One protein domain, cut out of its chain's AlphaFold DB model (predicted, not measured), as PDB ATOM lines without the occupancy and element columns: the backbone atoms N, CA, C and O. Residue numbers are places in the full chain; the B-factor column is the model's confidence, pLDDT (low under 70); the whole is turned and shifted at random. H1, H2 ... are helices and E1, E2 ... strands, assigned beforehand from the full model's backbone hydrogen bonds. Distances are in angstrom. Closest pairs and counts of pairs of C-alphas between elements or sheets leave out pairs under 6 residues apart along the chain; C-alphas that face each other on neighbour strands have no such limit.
ATOM      1  N   TYR A   5     246.827 129.609 146.869       78.00
ATOM      2  CA  TYR A   5     245.515 128.969 146.718       78.00
ATOM      3  C   TYR A   5     244.468 129.550 147.679       78.00
ATOM      4  O   TYR A   5     243.359 129.869 147.260       78.00
ATOM      5  N   GLU A   6     244.824 129.738 148.954       78.00
ATOM      6  CA  GLU A   6     243.935 130.379 149.936       78.00
ATOM      7  C   GLU A   6     243.583 131.812 149.528       78.00
ATOM      8  O   GLU A   6     242.451 132.252 149.714       78.00
ATOM      9  N   PHE A   7     244.538 132.526 148.930       79.88
ATOM     10  CA  PHE A   7     244.320 133.872 148.420       79.88
ATOM     11  C   PHE A   7     243.310 133.898 147.266       79.88
ATOM     12  O   PHE A   7     242.368 134.688 147.296       79.88
ATOM     13  N   LEU A   8     243.469 133.015 146.272       83.25
ATOM     14  CA  LEU A   8     242.519 132.903 145.161       83.25
ATOM     15  C   LEU A   8     241.119 132.510 145.647       83.25
ATOM     16  O   LEU A   8     240.135 133.091 145.203       83.25
ATOM     17  N   HIS A   9     241.028 131.586 146.604       82.62
ATOM     18  CA  HIS A   9     239.748 131.200 147.193       82.62
ATOM     19  C   HIS A   9     239.063 132.369 147.921       82.62
ATOM     20  O   HIS A   9     237.845 132.529 147.838       82.62
ATOM     21  N   TRP A  10     239.826 133.215 148.624       83.56
ATOM     22  CA  TRP A  10     239.275 134.420 149.247       83.56
ATOM     23  C   TRP A  10     238.718 135.396 148.202       83.56
ATOM     24  O   TRP A  10     237.610 135.893 148.382       83.56
ATOM     25  N   LEU A  11     239.430 135.611 147.088       83.06
ATOM     26  CA  LEU A  11     238.939 136.457 145.992       83.06
ATOM     27  C   LEU A  11     237.605 135.966 145.412       83.06
ATOM     28  O   LEU A  11     236.805 136.785 144.975       83.06
ATOM     29  N   ASP A  12     237.363 134.655 145.416       82.50
ATOM     30  CA  ASP A  12     236.143 134.052 144.859       82.50
ATOM     31  C   ASP A  12     234.930 134.146 145.773       82.50
ATOM     32  O   ASP A  12     233.794 134.027 145.317       82.50
ATOM     33  N   THR A  13     235.168 134.299 147.072       83.88
ATOM     34  CA  THR A  13     234.134 134.149 148.101       83.88
ATOM     35  C   THR A  13     233.876 135.428 148.880       83.88
ATOM     36  O   THR A  13     232.897 135.498 149.622       83.88
ATOM     37  N   THR A  14     234.729 136.442 148.730       81.06
ATOM     38  CA  THR A  14     234.565 137.722 149.413       81.06
ATOM     39  C   THR A  14     233.492 138.587 148.751       81.06
ATOM     40  O   THR A  14     233.352 138.630 147.534       81.06
ATOM     41  N   ASP A  15     232.752 139.312 149.582       83.06
ATOM     42  CA  ASP A  15     231.778 140.343 149.218       83.06
ATOM     43  C   ASP A  15     232.387 141.761 149.194       83.06
ATOM     44  O   ASP A  15     231.661 142.754 149.136       83.06
ATOM     45  N   ALA A  16     233.717 141.874 149.267       78.31
ATOM     46  CA  ALA A  16     234.417 143.151 149.229       78.31
ATOM     47  C   ALA A  16     234.363 143.799 147.834       78.31
ATOM     48  O   ALA A  16     234.356 143.112 146.812       78.31
ATOM     49  N   ASP A  17     234.404 145.133 147.790       83.19
ATOM     50  CA  ASP A  17     234.571 145.870 146.537       83.19
ATOM     51  C   ASP A  17     236.061 145.892 146.171       83.19
ATOM     52  O   ASP A  17     236.876 146.479 146.896       83.19
ATOM     53  N   ILE A  18     236.434 145.181 145.100       83.19
ATOM     54  CA  ILE A  18     237.830 144.912 144.740       83.19
ATOM     55  C   ILE A  18     238.248 145.714 143.510       83.19
ATOM     56  O   ILE A  18     237.743 145.523 142.406       83.19
ATOM     57  N   THR A  19     239.294 146.518 143.678       86.81
ATOM     58  CA  THR A  19     240.059 147.092 142.565       86.81
ATOM     59  C   THR A  19     241.289 146.233 142.264       86.81
ATOM     60  O   THR A  19     242.084 145.962 143.160       86.81
ATOM     61  N   TYR A  20     241.491 145.831 141.007       84.62
ATOM     62  CA  TYR A  20     242.677 145.073 140.585       84.62
ATOM     63  C   TYR A  20     243.746 145.993 139.984       84.62
ATOM     64  O   TYR A  20     243.445 146.839 139.142       84.62
ATOM     65  N   VAL A  21     245.004 145.810 140.392       84.62
ATOM     66  CA  VAL A  21     246.161 146.589 139.925       84.62
ATOM     67  C   VAL A  21     247.289 145.648 139.502       84.62
ATOM     68  O   VAL A  21     247.646 144.725 140.231       84.62
ATOM     69  N   GLY A  22     247.905 145.924 138.351       80.31
ATOM     70  CA  GLY A  22     249.036 145.154 137.831       80.31
ATOM     71  C   GLY A  22     248.619 144.106 136.799       80.31
ATOM     72  O   GLY A  22     247.740 144.350 135.974       80.31
ATOM     73  N   THR A  23     249.298 142.962 136.811       78.50
ATOM     74  CA  THR A  23     249.102 141.889 135.832       78.50
ATOM     75  C   THR A  23     247.758 141.190 136.062       78.50
ATOM     76  O   THR A  23     247.418 140.899 137.216       78.50
ATOM     77  N   PRO A  24     247.003 140.855 134.995       73.81
ATOM     78  CA  PRO A  24     245.796 140.047 135.119       73.81
ATOM     79  C   PRO A  24     246.052 138.767 135.920       73.81
ATOM     80  O   PRO A  24     247.073 138.102 135.742       73.81
ATOM     81  N   ALA A  35     254.791 136.296 140.997       75.44
ATOM     82  CA  ALA A  35     254.161 137.590 141.172       75.44
ATOM     83  C   ALA A  35     253.613 137.665 142.602       75.44
ATOM     84  O   ALA A  35     252.870 136.792 143.068       75.44
ATOM     85  N   VAL A  36     254.021 138.704 143.322       86.62
ATOM     86  CA  VAL A  36     253.565 138.936 144.680       86.62
ATOM     87  C   VAL A  36     252.156 139.490 144.592       86.62
ATOM     88  O   VAL A  36     251.910 140.536 143.985       86.62
ATOM     89  N   MET A  37     251.230 138.783 145.229       89.62
ATOM     90  CA  MET A  37     249.859 139.234 145.371       89.62
ATOM     91  C   MET A  37     249.716 139.927 146.716       89.62
ATOM     92  O   MET A  37     250.136 139.388 147.744       89.62
ATOM     93  N   VAL A  38     249.128 141.117 146.709       92.62
ATOM     94  CA  VAL A  38     248.857 141.899 147.913       92.62
ATOM     95  C   VAL A  38     247.412 142.349 147.880       92.62
ATOM     96  O   VAL A  38     247.029 143.085 146.979       92.62
ATOM     97  N   THR A  39     246.637 141.977 148.889       94.31
ATOM     98  CA  THR A  39     245.335 142.592 149.145       94.31
ATOM     99  C   THR A  39     245.458 143.552 150.306       94.31
ATOM    100  O   THR A  39     245.960 143.175 151.360       94.31
ATOM    101  N   TYR A  40     244.944 144.763 150.158       95.00
ATOM    102  CA  TYR A  40     244.825 145.721 151.250       95.00
ATOM    103  C   TYR A  40     243.462 146.396 151.216       95.00
ATOM    104  O   TYR A  40     242.961 146.719 150.143       95.00
ATOM    105  N   CYS A  41     242.857 146.593 152.387       94.75
ATOM    106  CA  CYS A  41     241.508 147.134 152.493       94.75
ATOM    107  C   CYS A  41     241.412 148.302 153.474       94.75
ATOM    108  O   CYS A  41     242.172 148.405 154.444       94.75
ATOM    109  N   SER A  42     240.439 149.179 153.232       93.19
ATOM    110  CA  SER A  42     240.209 150.409 153.994       93.19
ATOM    111  C   SER A  42     239.408 150.212 155.282       93.19
ATOM    112  O   SER A  42     239.210 151.165 156.042       93.19
ATOM    113  N   SER A  43     238.865 149.020 155.536       90.50
ATOM    114  CA  SER A  43     237.970 148.781 156.671       90.50
ATOM    115  C   SER A  43     238.181 147.416 157.314       90.50
ATOM    116  O   SER A  43     238.751 146.491 156.739       90.50
ATOM    117  N   ARG A  44     237.739 147.315 158.567       87.31
ATOM    118  CA  ARG A  44     237.759 146.084 159.352       87.31
ATOM    119  C   ARG A  44     236.522 146.040 160.235       87.31
ATOM    120  O   ARG A  44     236.288 146.988 160.985       87.31
ATOM    121  N   THR A  45     235.814 144.918 160.213       87.19
ATOM    122  CA  THR A  45     234.708 144.630 161.129       87.19
ATOM    123  C   THR A  45     235.077 143.397 161.938       87.19
ATOM    124  O   THR A  45     235.177 142.300 161.398       87.19
ATOM    125  N   GLN A  46     235.310 143.573 163.241       86.25
ATOM    126  CA  GLN A  46     235.824 142.510 164.117       86.25
ATOM    127  C   GLN A  46     237.113 141.886 163.542       86.25
ATOM    128  O   GLN A  46     238.102 142.598 163.364       86.25
ATOM    129  N   ASN A  47     237.115 140.588 163.237       87.88
ATOM    130  CA  ASN A  47     238.267 139.879 162.679       87.88
ATOM    131  C   ASN A  47     238.266 139.810 161.146       87.88
ATOM    132  O   ASN A  47     239.198 139.262 160.568       87.88
ATOM    133  N   VAL A  48     237.284 140.432 160.489       87.88
ATOM    134  CA  VAL A  48     237.138 140.414 159.032       87.88
ATOM    135  C   VAL A  48     237.688 141.709 158.434       87.88
ATOM    136  O   VAL A  48     237.285 142.813 158.813       87.88
ATOM    137  N   CYS A  49     238.628 141.570 157.499       90.31
ATOM    138  CA  CYS A  49     239.128 142.664 156.670       90.31
ATOM    139  C   CYS A  49     238.192 142.880 155.471       90.31
ATOM    140  O   CYS A  49     237.787 141.901 154.850       90.31
ATOM    141  N   GLY A  50     237.845 144.127 155.144       88.50
ATOM    142  CA  GLY A  50     236.903 144.403 154.056       88.50
ATOM    143  C   GLY A  50     236.703 145.890 153.762       88.50
ATOM    144  O   GLY A  50     237.562 146.721 154.061       88.50
ATOM    145  N   GLY A  51     235.545 146.230 153.189       87.00
ATOM    146  CA  GLY A  51     235.256 147.565 152.658       87.00
ATOM    147  C   GLY A  51     235.791 147.716 151.235       87.00
ATOM    148  O   GLY A  51     235.631 146.807 150.426       87.00
ATOM    149  N   ALA A  52     236.439 148.848 150.942       90.50
ATOM    150  CA  ALA A  52     237.146 149.028 149.681       90.50
ATOM    151  C   ALA A  52     238.502 148.321 149.767       90.50
ATOM    152  O   ALA A  52     239.355 148.690 150.583       90.50
ATOM    153  N   CYS A  53     238.683 147.297 148.942       91.62
ATOM    154  CA  CYS A  53     239.898 146.507 148.858       91.62
ATOM    155  C   CYS A  53     240.594 146.744 147.519       91.62
ATOM    156  O   CYS A  53     239.973 146.954 146.481       91.62
ATOM    157  N   THR A  54     241.918 146.687 147.523       94.12
ATOM    158  CA  THR A  54     242.718 146.680 146.303       94.12
ATOM    159  C   THR A  54     243.617 145.462 146.303       94.12
ATOM    160  O   THR A  54     244.250 145.147 147.310       94.12
ATOM    161  N   VAL A  55     243.658 144.782 145.163       92.25
ATOM    162  CA  VAL A  55     244.469 143.598 144.913       92.25
ATOM    163  C   VAL A  55     245.541 143.969 143.904       92.25
ATOM    164  O   VAL A  55     245.255 144.221 142.735       92.25
ATOM    165  N   TYR A  56     246.784 144.005 144.363       91.81
ATOM    166  CA  TYR A  56     247.954 144.112 143.509       91.81
ATOM    167  C   TYR A  56     248.443 142.719 143.125       91.81
ATOM    168  O   TYR A  56     248.530 141.842 143.983       91.81
ATOM    169  N   ASN A  57     248.797 142.537 141.857       89.25
ATOM    170  CA  ASN A  57     249.457 141.340 141.353       89.25
ATOM    171  C   ASN A  57     250.622 141.748 140.445       89.25
ATOM    172  O   ASN A  57     250.411 142.261 139.345       89.25
ATOM    173  N   GLY A  58     251.857 141.539 140.895       87.19
ATOM    174  CA  GLY A  58     253.032 141.911 140.111       87.19
ATOM    175  C   GLY A  58     254.352 141.717 140.847       87.19
ATOM    176  O   GLY A  58     254.411 141.088 141.897       87.19
ATOM    177  N   GLY A  59     255.427 142.257 140.271       86.19
ATOM    178  CA  GLY A  59     256.770 142.216 140.858       86.19
ATOM    179  C   GLY A  59     257.008 143.304 141.909       86.19
ATOM    180  O   GLY A  59     256.064 143.851 142.486       86.19
ATOM    181  N   SER A  60     258.282 143.644 142.128       88.88
ATOM    182  CA  SER A  60     258.677 144.679 143.084       88.88
ATOM    183  C   SER A  60     258.057 146.035 142.749       88.88
ATOM    184  O   SER A  60     258.128 146.525 141.622       88.88
ATOM    185  N   ALA A  61     257.434 146.651 143.747       91.81
ATOM    186  CA  ALA A  61     256.729 147.913 143.592       91.81
ATOM    187  C   ALA A  61     256.597 148.639 144.931       91.81
ATOM    188  O   ALA A  61     256.559 148.024 145.997       91.81
ATOM    189  N   CYS A  62     256.470 149.962 144.855       93.75
ATOM    190  CA  CYS A  62     255.990 150.774 145.961       93.75
ATOM    191  C   CYS A  62     254.538 151.171 145.692       93.75
ATOM    192  O   CYS A  62     254.263 151.942 144.773       93.75
ATOM    193  N   LEU A  63     253.610 150.638 146.482       93.88
ATOM    194  CA  LEU A  63     252.182 150.895 146.330       93.88
ATOM    195  C   LEU A  63     251.764 152.027 147.266       93.88
ATOM    196  O   LEU A  63     251.990 151.950 148.474       93.88
ATOM    197  N   ASN A  64     251.116 153.060 146.732       93.50
ATOM    198  CA  ASN A  64     250.426 154.045 147.562       93.50
ATOM    199  C   ASN A  64     249.106 153.434 148.040       93.50
ATOM    200  O   ASN A  64     248.230 153.145 147.231       93.50
ATOM    201  N   ALA A  65     248.977 153.247 149.351       93.50
ATOM    202  CA  ALA A  65     247.860 152.549 149.976       93.50
ATOM    203  C   ALA A  65     247.315 153.327 151.196       93.50
ATOM    204  O   ALA A  65     247.219 152.758 152.290       93.50
ATOM    205  N   PRO A  66     247.002 154.634 151.054       93.19
ATOM    206  CA  PRO A  66     246.521 155.459 152.157       93.19
ATOM    207  C   PRO A  66     245.218 154.915 152.737       93.19
ATOM    208  O   PRO A  66     244.319 154.499 152.012       93.19
ATOM    209  N   GLY A  67     245.105 154.951 154.064       89.50
ATOM    210  CA  GLY A  67     243.886 154.528 154.752       89.50
ATOM    211  C   GLY A  67     243.726 153.013 154.874       89.50
ATOM    212  O   GLY A  67     242.703 152.564 155.392       89.50
ATOM    213  N   THR A  68     244.735 152.232 154.480       94.38
ATOM    214  CA  THR A  68     244.756 150.785 154.700       94.38
ATOM    215  C   THR A  68     244.630 150.478 156.194       94.38
ATOM    216  O   THR A  68     245.318 151.054 157.045       94.38
ATOM    217  N   LYS A  69     243.706 149.573 156.519       94.69
ATOM    218  CA  LYS A  69     243.458 149.078 157.881       94.69
ATOM    219  C   LYS A  69     243.949 147.658 158.072       94.69
ATOM    220  O   LYS A  69     244.268 147.276 159.197       94.69
ATOM    221  N   CYS A  70     243.972 146.883 157.003       95.00
ATOM    222  CA  CYS A  70     244.422 145.511 157.026       95.00
ATOM    223  C   CYS A  70     244.906 145.088 155.647       95.00
ATOM    224  O   CYS A  70     244.425 145.592 154.630       95.00
ATOM    225  N   LEU A  71     245.877 144.179 155.622       95.50
ATOM    226  CA  LEU A  71     246.438 143.655 154.383       95.50
ATOM    227  C   LEU A  71     246.868 142.197 154.517       95.50
ATOM    228  O   LEU A  71     247.260 141.752 155.596       95.50
ATOM    229  N   ALA A  72     246.826 141.468 153.413       94.50
ATOM    230  CA  ALA A  72     247.356 140.126 153.249       94.50
ATOM    231  C   ALA A  72     248.263 140.101 152.019       94.50
ATOM    232  O   ALA A  72     248.045 140.845 151.064       94.50
ATOM    233  N   ALA A  73     249.272 139.237 152.027       92.81
ATOM    234  CA  ALA A  73     250.118 139.034 150.862       92.81
ATOM    235  C   ALA A  73     250.656 137.604 150.792       92.81
ATOM    236  O   ALA A  73     250.770 136.915 151.818       92.81
ATOM    237  N   THR A  74     251.021 137.195 149.575       89.31
ATOM    238  CA  THR A  74     251.690 135.917 149.290       89.31
ATOM    239  C   THR A  74     253.199 135.955 149.549       89.31
ATOM    240  O   THR A  74     253.827 134.904 149.586       89.31
ATOM    241  N   ALA A  75     253.775 137.141 149.788       89.44
ATOM    242  CA  ALA A  75     255.172 137.333 150.182       89.44
ATOM    243  C   ALA A  75     255.296 138.244 151.416       89.44
ATOM    244  O   ALA A  75     254.319 138.837 151.885       89.44
ATOM    245  N   ASN A  76     256.509 138.365 151.967       92.00
ATOM    246  CA  ASN A  76     256.771 139.230 153.118       92.00
ATOM    247  C   ASN A  76     256.902 140.700 152.689       92.00
ATOM    248  O   ASN A  76     258.006 141.213 152.524       92.00
ATOM    249  N   VAL A  77     255.765 141.364 152.494       93.62
ATOM    250  CA  VAL A  77     255.716 142.785 152.126       93.62
ATOM    251  C   VAL A  77     255.997 143.700 153.316       93.62
ATOM    252  O   VAL A  77     255.717 143.352 154.465       93.62
ATOM    253  N   GLY A  78     256.536 144.885 153.042       94.12
ATOM    254  CA  GLY A  78     256.645 145.966 154.020       94.12
ATOM    255  C   GLY A  78     255.405 146.858 153.995       94.12
ATOM    256  O   GLY A  78     254.831 147.074 152.937       94.12
ATOM    257  N   PHE A  79     254.999 147.409 155.132       95.06
ATOM    258  CA  PHE A  79     253.947 148.421 155.222       95.06
ATOM    259  C   PHE A  79     254.442 149.608 156.045       95.06
ATOM    260  O   PHE A  79     254.998 149.429 157.131       95.06
ATOM    261  N   CYS A  80     254.270 150.812 155.507       95.62
ATOM    262  CA  CYS A  80     254.826 152.046 156.054       95.62
ATOM    263  C   CYS A  80     253.726 153.060 156.374       95.62
ATOM    264  O   CYS A  80     252.692 153.095 155.704       95.62
ATOM    265  N   ASP A  81     253.965 153.915 157.367       93.94
ATOM    266  CA  ASP A  81     253.030 154.959 157.817       93.94
ATOM    267  C   ASP A  81     253.004 156.210 156.918       93.94
ATOM    268  O   ASP A  81     252.126 157.061 157.063       93.94
ATOM    269  N   ARG A  82     253.938 156.336 155.964       92.06
ATOM    270  CA  ARG A  82     253.987 157.447 154.994       92.06
ATOM    271  C   ARG A  82     253.844 156.965 153.556       92.06
ATOM    272  O   ARG A  82     254.106 155.806 153.244       92.06
ATOM    273  N   SER A  83     253.431 157.866 152.669       89.88
ATOM    274  CA  SER A  83     253.425 157.632 151.220       89.88
ATOM    275  C   SER A  83     254.845 157.454 150.675       89.88
ATOM    276  O   SER A  83     255.805 157.942 151.272       89.88
ATOM    277  N   GLY A  84     254.980 156.811 149.513       90.75
ATOM    278  CA  GLY A  84     256.284 156.649 148.860       90.75
ATOM    279  C   GLY A  84     257.240 155.684 149.571       90.75
ATOM    280  O   GLY A  84     258.449 155.814 149.411       90.75
ATOM    281  N   CYS A  85     256.718 154.727 150.346       90.69
ATOM    282  CA  CYS A  85     257.497 153.657 150.978       90.69
ATOM    283  C   CYS A  85     258.602 154.144 151.924       90.69
ATOM    284  O   CYS A  85     259.685 153.564 151.984       90.69
ATOM    285  N   GLY A  86     258.321 155.219 152.663       89.44
ATOM    286  CA  GLY A  86     259.223 155.787 153.663       89.44
ATOM    287  C   GLY A  86     258.577 155.916 155.042       89.44
ATOM    288  O   GLY A  86     257.432 155.525 155.250       89.44
ATOM    289  N   GLY A  87     259.308 156.517 155.983       90.06
ATOM    290  CA  GLY A  87     258.865 156.661 157.372       90.06
ATOM    291  C   GLY A  87     259.180 155.426 158.216       90.06
ATOM    292  O   GLY A  87     260.264 154.853 158.108       90.06
ATOM    293  N   SER A  88     258.244 155.043 159.076       92.38
ATOM    294  CA  SER A  88     258.297 153.847 159.907       92.38
ATOM    295  C   SER A  88     257.637 152.680 159.176       92.38
ATOM    296  O   SER A  88     256.414 152.595 159.070       92.38
ATOM    297  N   CYS A  89     258.470 151.766 158.683       92.88
ATOM    298  CA  CYS A  89     258.033 150.576 157.966       92.88
ATOM    299  C   CYS A  89     258.157 149.327 158.840       92.88
ATOM    300  O   CYS A  89     259.183 149.108 159.482       92.88
ATOM    301  N   ASN A  90     257.135 148.478 158.807       94.06
ATOM    302  CA  ASN A  90     257.133 147.159 159.431       94.06
ATOM    303  C   ASN A  90     256.955 146.084 158.360       94.06
ATOM    304  O   ASN A  90     256.497 146.364 157.255       94.06
ATOM    305  N   GLN A  91     257.313 144.843 158.675       92.75
ATOM    306  CA  GLN A  91     257.157 143.722 157.749       92.75
ATOM    307  C   GLN A  91     255.893 142.930 158.070       92.75
ATOM    308  O   GLN A  91     255.523 142.780 159.237       92.75
ATOM    309  N   LEU A  92     255.248 142.356 157.057       91.56
ATOM    310  CA  LEU A  92     254.072 141.506 157.245       91.56
ATOM    311  C   LEU A  92     254.373 140.289 158.139       91.56
ATOM    312  O   LEU A  92     253.503 139.827 158.877       91.56
ATOM    313  N   SER A  93     255.609 139.789 158.130       90.81
ATOM    314  CA  SER A  93     256.085 138.740 159.039       90.81
ATOM    315  C   SER A  93     255.999 139.141 160.518       90.81
ATOM    316  O   SER A  93     255.708 138.289 161.354       90.81
ATOM    317  N   SER A  94     256.163 140.431 160.830       90.69
ATOM    318  CA  SER A  94     256.032 141.014 162.175       90.69
ATOM    319  C   SER A  94     254.597 141.413 162.546       90.69
ATOM    320  O   SER A  94     254.387 142.222 163.447       90.69
ATOM    321  N   CYS A  95     253.595 140.864 161.854       91.06
ATOM    322  CA  CYS A  95     252.196 141.166 162.122       91.06
ATOM    323  C   CYS A  95     251.817 140.914 163.593       91.06
ATOM    324  O   CYS A  95     251.802 139.764 164.036       91.06
ATOM    325  N   GLY A  96     251.456 141.979 164.315       86.38
ATOM    326  CA  GLY A  96     251.055 141.888 165.720       86.38
ATOM    327  C   GLY A  96     249.678 141.248 165.910       86.38
ATOM    328  O   GLY A  96     249.519 140.346 166.728       86.38
ATOM    329  N   THR A  97     248.680 141.677 165.132       91.56
ATOM    330  CA  THR A  97     247.310 141.147 165.214       91.56
ATOM    331  C   THR A  97     246.901 140.546 163.876       91.56
ATOM    332  O   THR A  97     246.653 141.268 162.910       91.56
ATOM    333  N   ARG A  98     246.823 139.213 163.824       91.69
ATOM    334  CA  ARG A  98     246.300 138.484 162.663       91.69
ATOM    335  C   ARG A  98     244.774 138.482 162.676       91.69
ATOM    336  O   ARG A  98     244.154 138.414 163.733       91.69
ATOM    337  N   LEU A  99     244.214 138.576 161.485       91.19
ATOM    338  CA  LEU A  99     242.796 138.574 161.166       91.19
ATOM    339  C   LEU A  99     242.466 137.305 160.367       91.19
ATOM    340  O   LEU A  99     243.360 136.519 160.026       91.19
ATOM    341  N   ASP A 100     241.189 137.120 160.051       88.25
ATOM    342  CA  ASP A 100     240.727 135.976 159.269       88.25
ATOM    343  C   ASP A 100     241.373 135.969 157.869       88.25
ATOM    344  O   ASP A 100     241.810 137.001 157.352       88.25
ATOM    345  N   ASN A 101     241.482 134.787 157.251       82.38
ATOM    346  CA  ASN A 101     242.084 134.580 155.918       82.38
ATOM    347  C   ASN A 101     243.559 135.023 155.793       82.38
ATOM    348  O   ASN A 101     244.075 135.273 154.701       82.38
ATOM    349  N   GLY A 102     244.263 135.117 156.926       85.31
ATOM    350  CA  GLY A 102     245.682 135.466 156.976       85.31
ATOM    351  C   GLY A 102     245.973 136.952 156.760       85.31
ATOM    352  O   GLY A 102     247.133 137.328 156.560       85.31
ATOM    353  N   PHE A 103     244.944 137.800 156.854       92.94
ATOM    354  CA  PHE A 103     245.117 139.244 156.911       92.94
ATOM    355  C   PHE A 103     245.844 139.661 158.188       92.94
ATOM    356  O   PHE A 103     245.754 139.035 159.242       92.94
ATOM    357  N   CYS A 104     246.569 140.763 158.094       94.69
ATOM    358  CA  CYS A 104     247.165 141.450 159.218       94.69
ATOM    359  C   CYS A 104     246.424 142.752 159.473       94.69
ATOM    360  O   CYS A 104     246.122 143.479 158.529       94.69
ATOM    361  N   PHE A 105     246.170 143.076 160.737       94.94
ATOM    362  CA  PHE A 105     245.710 144.401 161.122       94.94
ATOM    363  C   PHE A 105     246.880 145.388 161.085       94.94
ATOM    364  O   PHE A 105     247.841 145.264 161.843       94.94
ATOM    365  N   THR A 106     246.791 146.373 160.195       93.69
ATOM    366  CA  THR A 106     247.864 147.329 159.888       93.69
ATOM    367  C   THR A 106     247.325 148.765 159.836       93.69
ATOM    368  O   THR A 106     247.431 149.451 158.813       93.69
ATOM    369  N   PRO A 107     246.704 149.255 160.928       90.94
ATOM    370  CA  PRO A 107     246.087 150.574 160.944       90.94
ATOM    371  C   PRO A 107     247.126 151.673 160.708       90.94
ATOM    372  O   PRO A 107     248.187 151.677 161.324       90.94
ATOM    373  N   GLY A 108     246.791 152.635 159.849       89.25
ATOM    374  CA  GLY A 108     247.675 153.770 159.563       89.25
ATOM    375  C   GLY A 108     248.708 153.488 158.475       89.25
ATOM    376  O   GLY A 108     249.546 154.341 158.212       89.25
ATOM    377  N   THR A 109     248.624 152.335 157.806       94.56
ATOM    378  CA  THR A 109     249.417 152.078 156.602       94.56
ATOM    379  C   THR A 109     249.052 153.093 155.517       94.56
ATOM    380  O   THR A 109     247.874 153.315 155.223       94.56
ATOM    381  N   ALA A 110     250.081 153.701 154.931       95.69
ATOM    382  CA  ALA A 110     249.976 154.661 153.842       95.69
ATOM    383  C   ALA A 110     250.686 154.206 152.562       95.69
ATOM    384  O   ALA A 110     250.336 154.660 151.471       95.69
ATOM    385  N   SER A 111     251.651 153.292 152.664       95.50
ATOM    386  CA  SER A 111     252.248 152.632 151.503       95.50
ATOM    387  C   SER A 111     252.699 151.207 151.808       95.50
ATOM    388  O   SER A 111     252.897 150.840 152.969       95.50
ATOM    389  N   ILE A 112     252.828 150.398 150.755       96.06
ATOM    390  CA  ILE A 112     253.218 148.989 150.828       96.06
ATOM    391  C   ILE A 112     254.422 148.754 149.914       96.06
ATOM    392  O   ILE A 112     254.387 149.079 148.728       96.06
ATOM    393  N   VAL A 113     255.478 148.171 150.475       95.12
ATOM    394  CA  VAL A 113     256.694 147.755 149.773       95.12
ATOM    395  C   VAL A 113     256.544 146.304 149.355       95.12
ATOM    396  O   VAL A 113     256.534 145.402 150.195       95.12
ATOM    397  N   VAL A 114     256.473 146.076 148.051       93.25
ATOM    398  CA  VAL A 114     256.480 144.741 147.465       93.25
ATOM    399  C   VAL A 114     257.924 144.369 147.118       93.25
ATOM    400  O   VAL A 114     258.552 145.093 146.338       93.25
ATOM    401  N   PRO A 115     258.485 143.289 147.694       87.25
ATOM    402  CA  PRO A 115     259.836 142.846 147.371       87.25
ATOM    403  C   PRO A 115     259.893 142.238 145.964       87.25
ATOM    404  O   PRO A 115     258.876 141.826 145.408       87.25
TER     405      PRO A 115
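What this domain is: This is residues 5 to 24 and 35 to 115 of the 117 residues of an uncharacterized protein of Polyporus arcularius HHB13444 (UniProt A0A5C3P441). One twisted sheet of seven strands is folded back on itself, with E1 and E3 facing E4, E7, E5 and E6 across the hinge strand E2. A short helix, H1, only grazes it. The printed part has 101 residues, in the order H1, E1 to E7; the mixed sheet runs E1, E3, E2, E4, E7, E5, E6. The class is mostly strand. The whole is compact and rounded, with a radius of gyration of the C-alphas of 12.0 A and spans of 34 by 31 by 21 A.

Where its parts are: H1, residues 5 to 13, begins at C-alpha 5 (245.515, 128.969, 146.718) and is 12.6 A long. E1 is residues 17 to 22, 16.9 A. E2, residues 36 to 45, is 25.7 A and bends by 72 degrees at residue 42; E3, residues 48 to 58, is 24.8 A. E4, residues 61 to 73, 13.2 A, bends by 141 degrees at residue 69. E5 is residues 78 to 80 and E6 residues 89 to 91. E7, residues 104 to 114, 15.4 A, ends at C-alpha 114 (256.480, 144.741, 147.465).

How they stand to each other: Edge strand E1 is parallel to E3, with N 19 and O 53 2.9 A apart. The other neighbours are antiparallel: E3 and E2, a hairpin, N 38 and O 56 2.9 A; E2 and E4, N 39 and O 72 2.8 A; E4 and E7, N 63 and O 112 2.8 A; E7 and E5, N 80 and O 111 2.9 A; E5 and E6, a hairpin, N 79 and O 90 2.8 A. Between the leaves, the closest C-alphas of E3 and E4 are those of Cys 49 and Cys 70, 6.0 A apart. H1 grazes the sheet with residues 7 to 11 and is near E2; each of its O i to N i+4 pairs is within hydrogen-bond range.

The domain as a whole: The C-alphas farthest apart, of Thr 13 and Gly 87, are 34.7 A apart. Residues 25 to 34 are not printed; C-alphas 24 and 35 are 10.6 A apart across this cut. The link from E6 to E7, residues 92 to 103, is long. Mean pLDDT of the printed part is 89.4, and no printed residue is under 70.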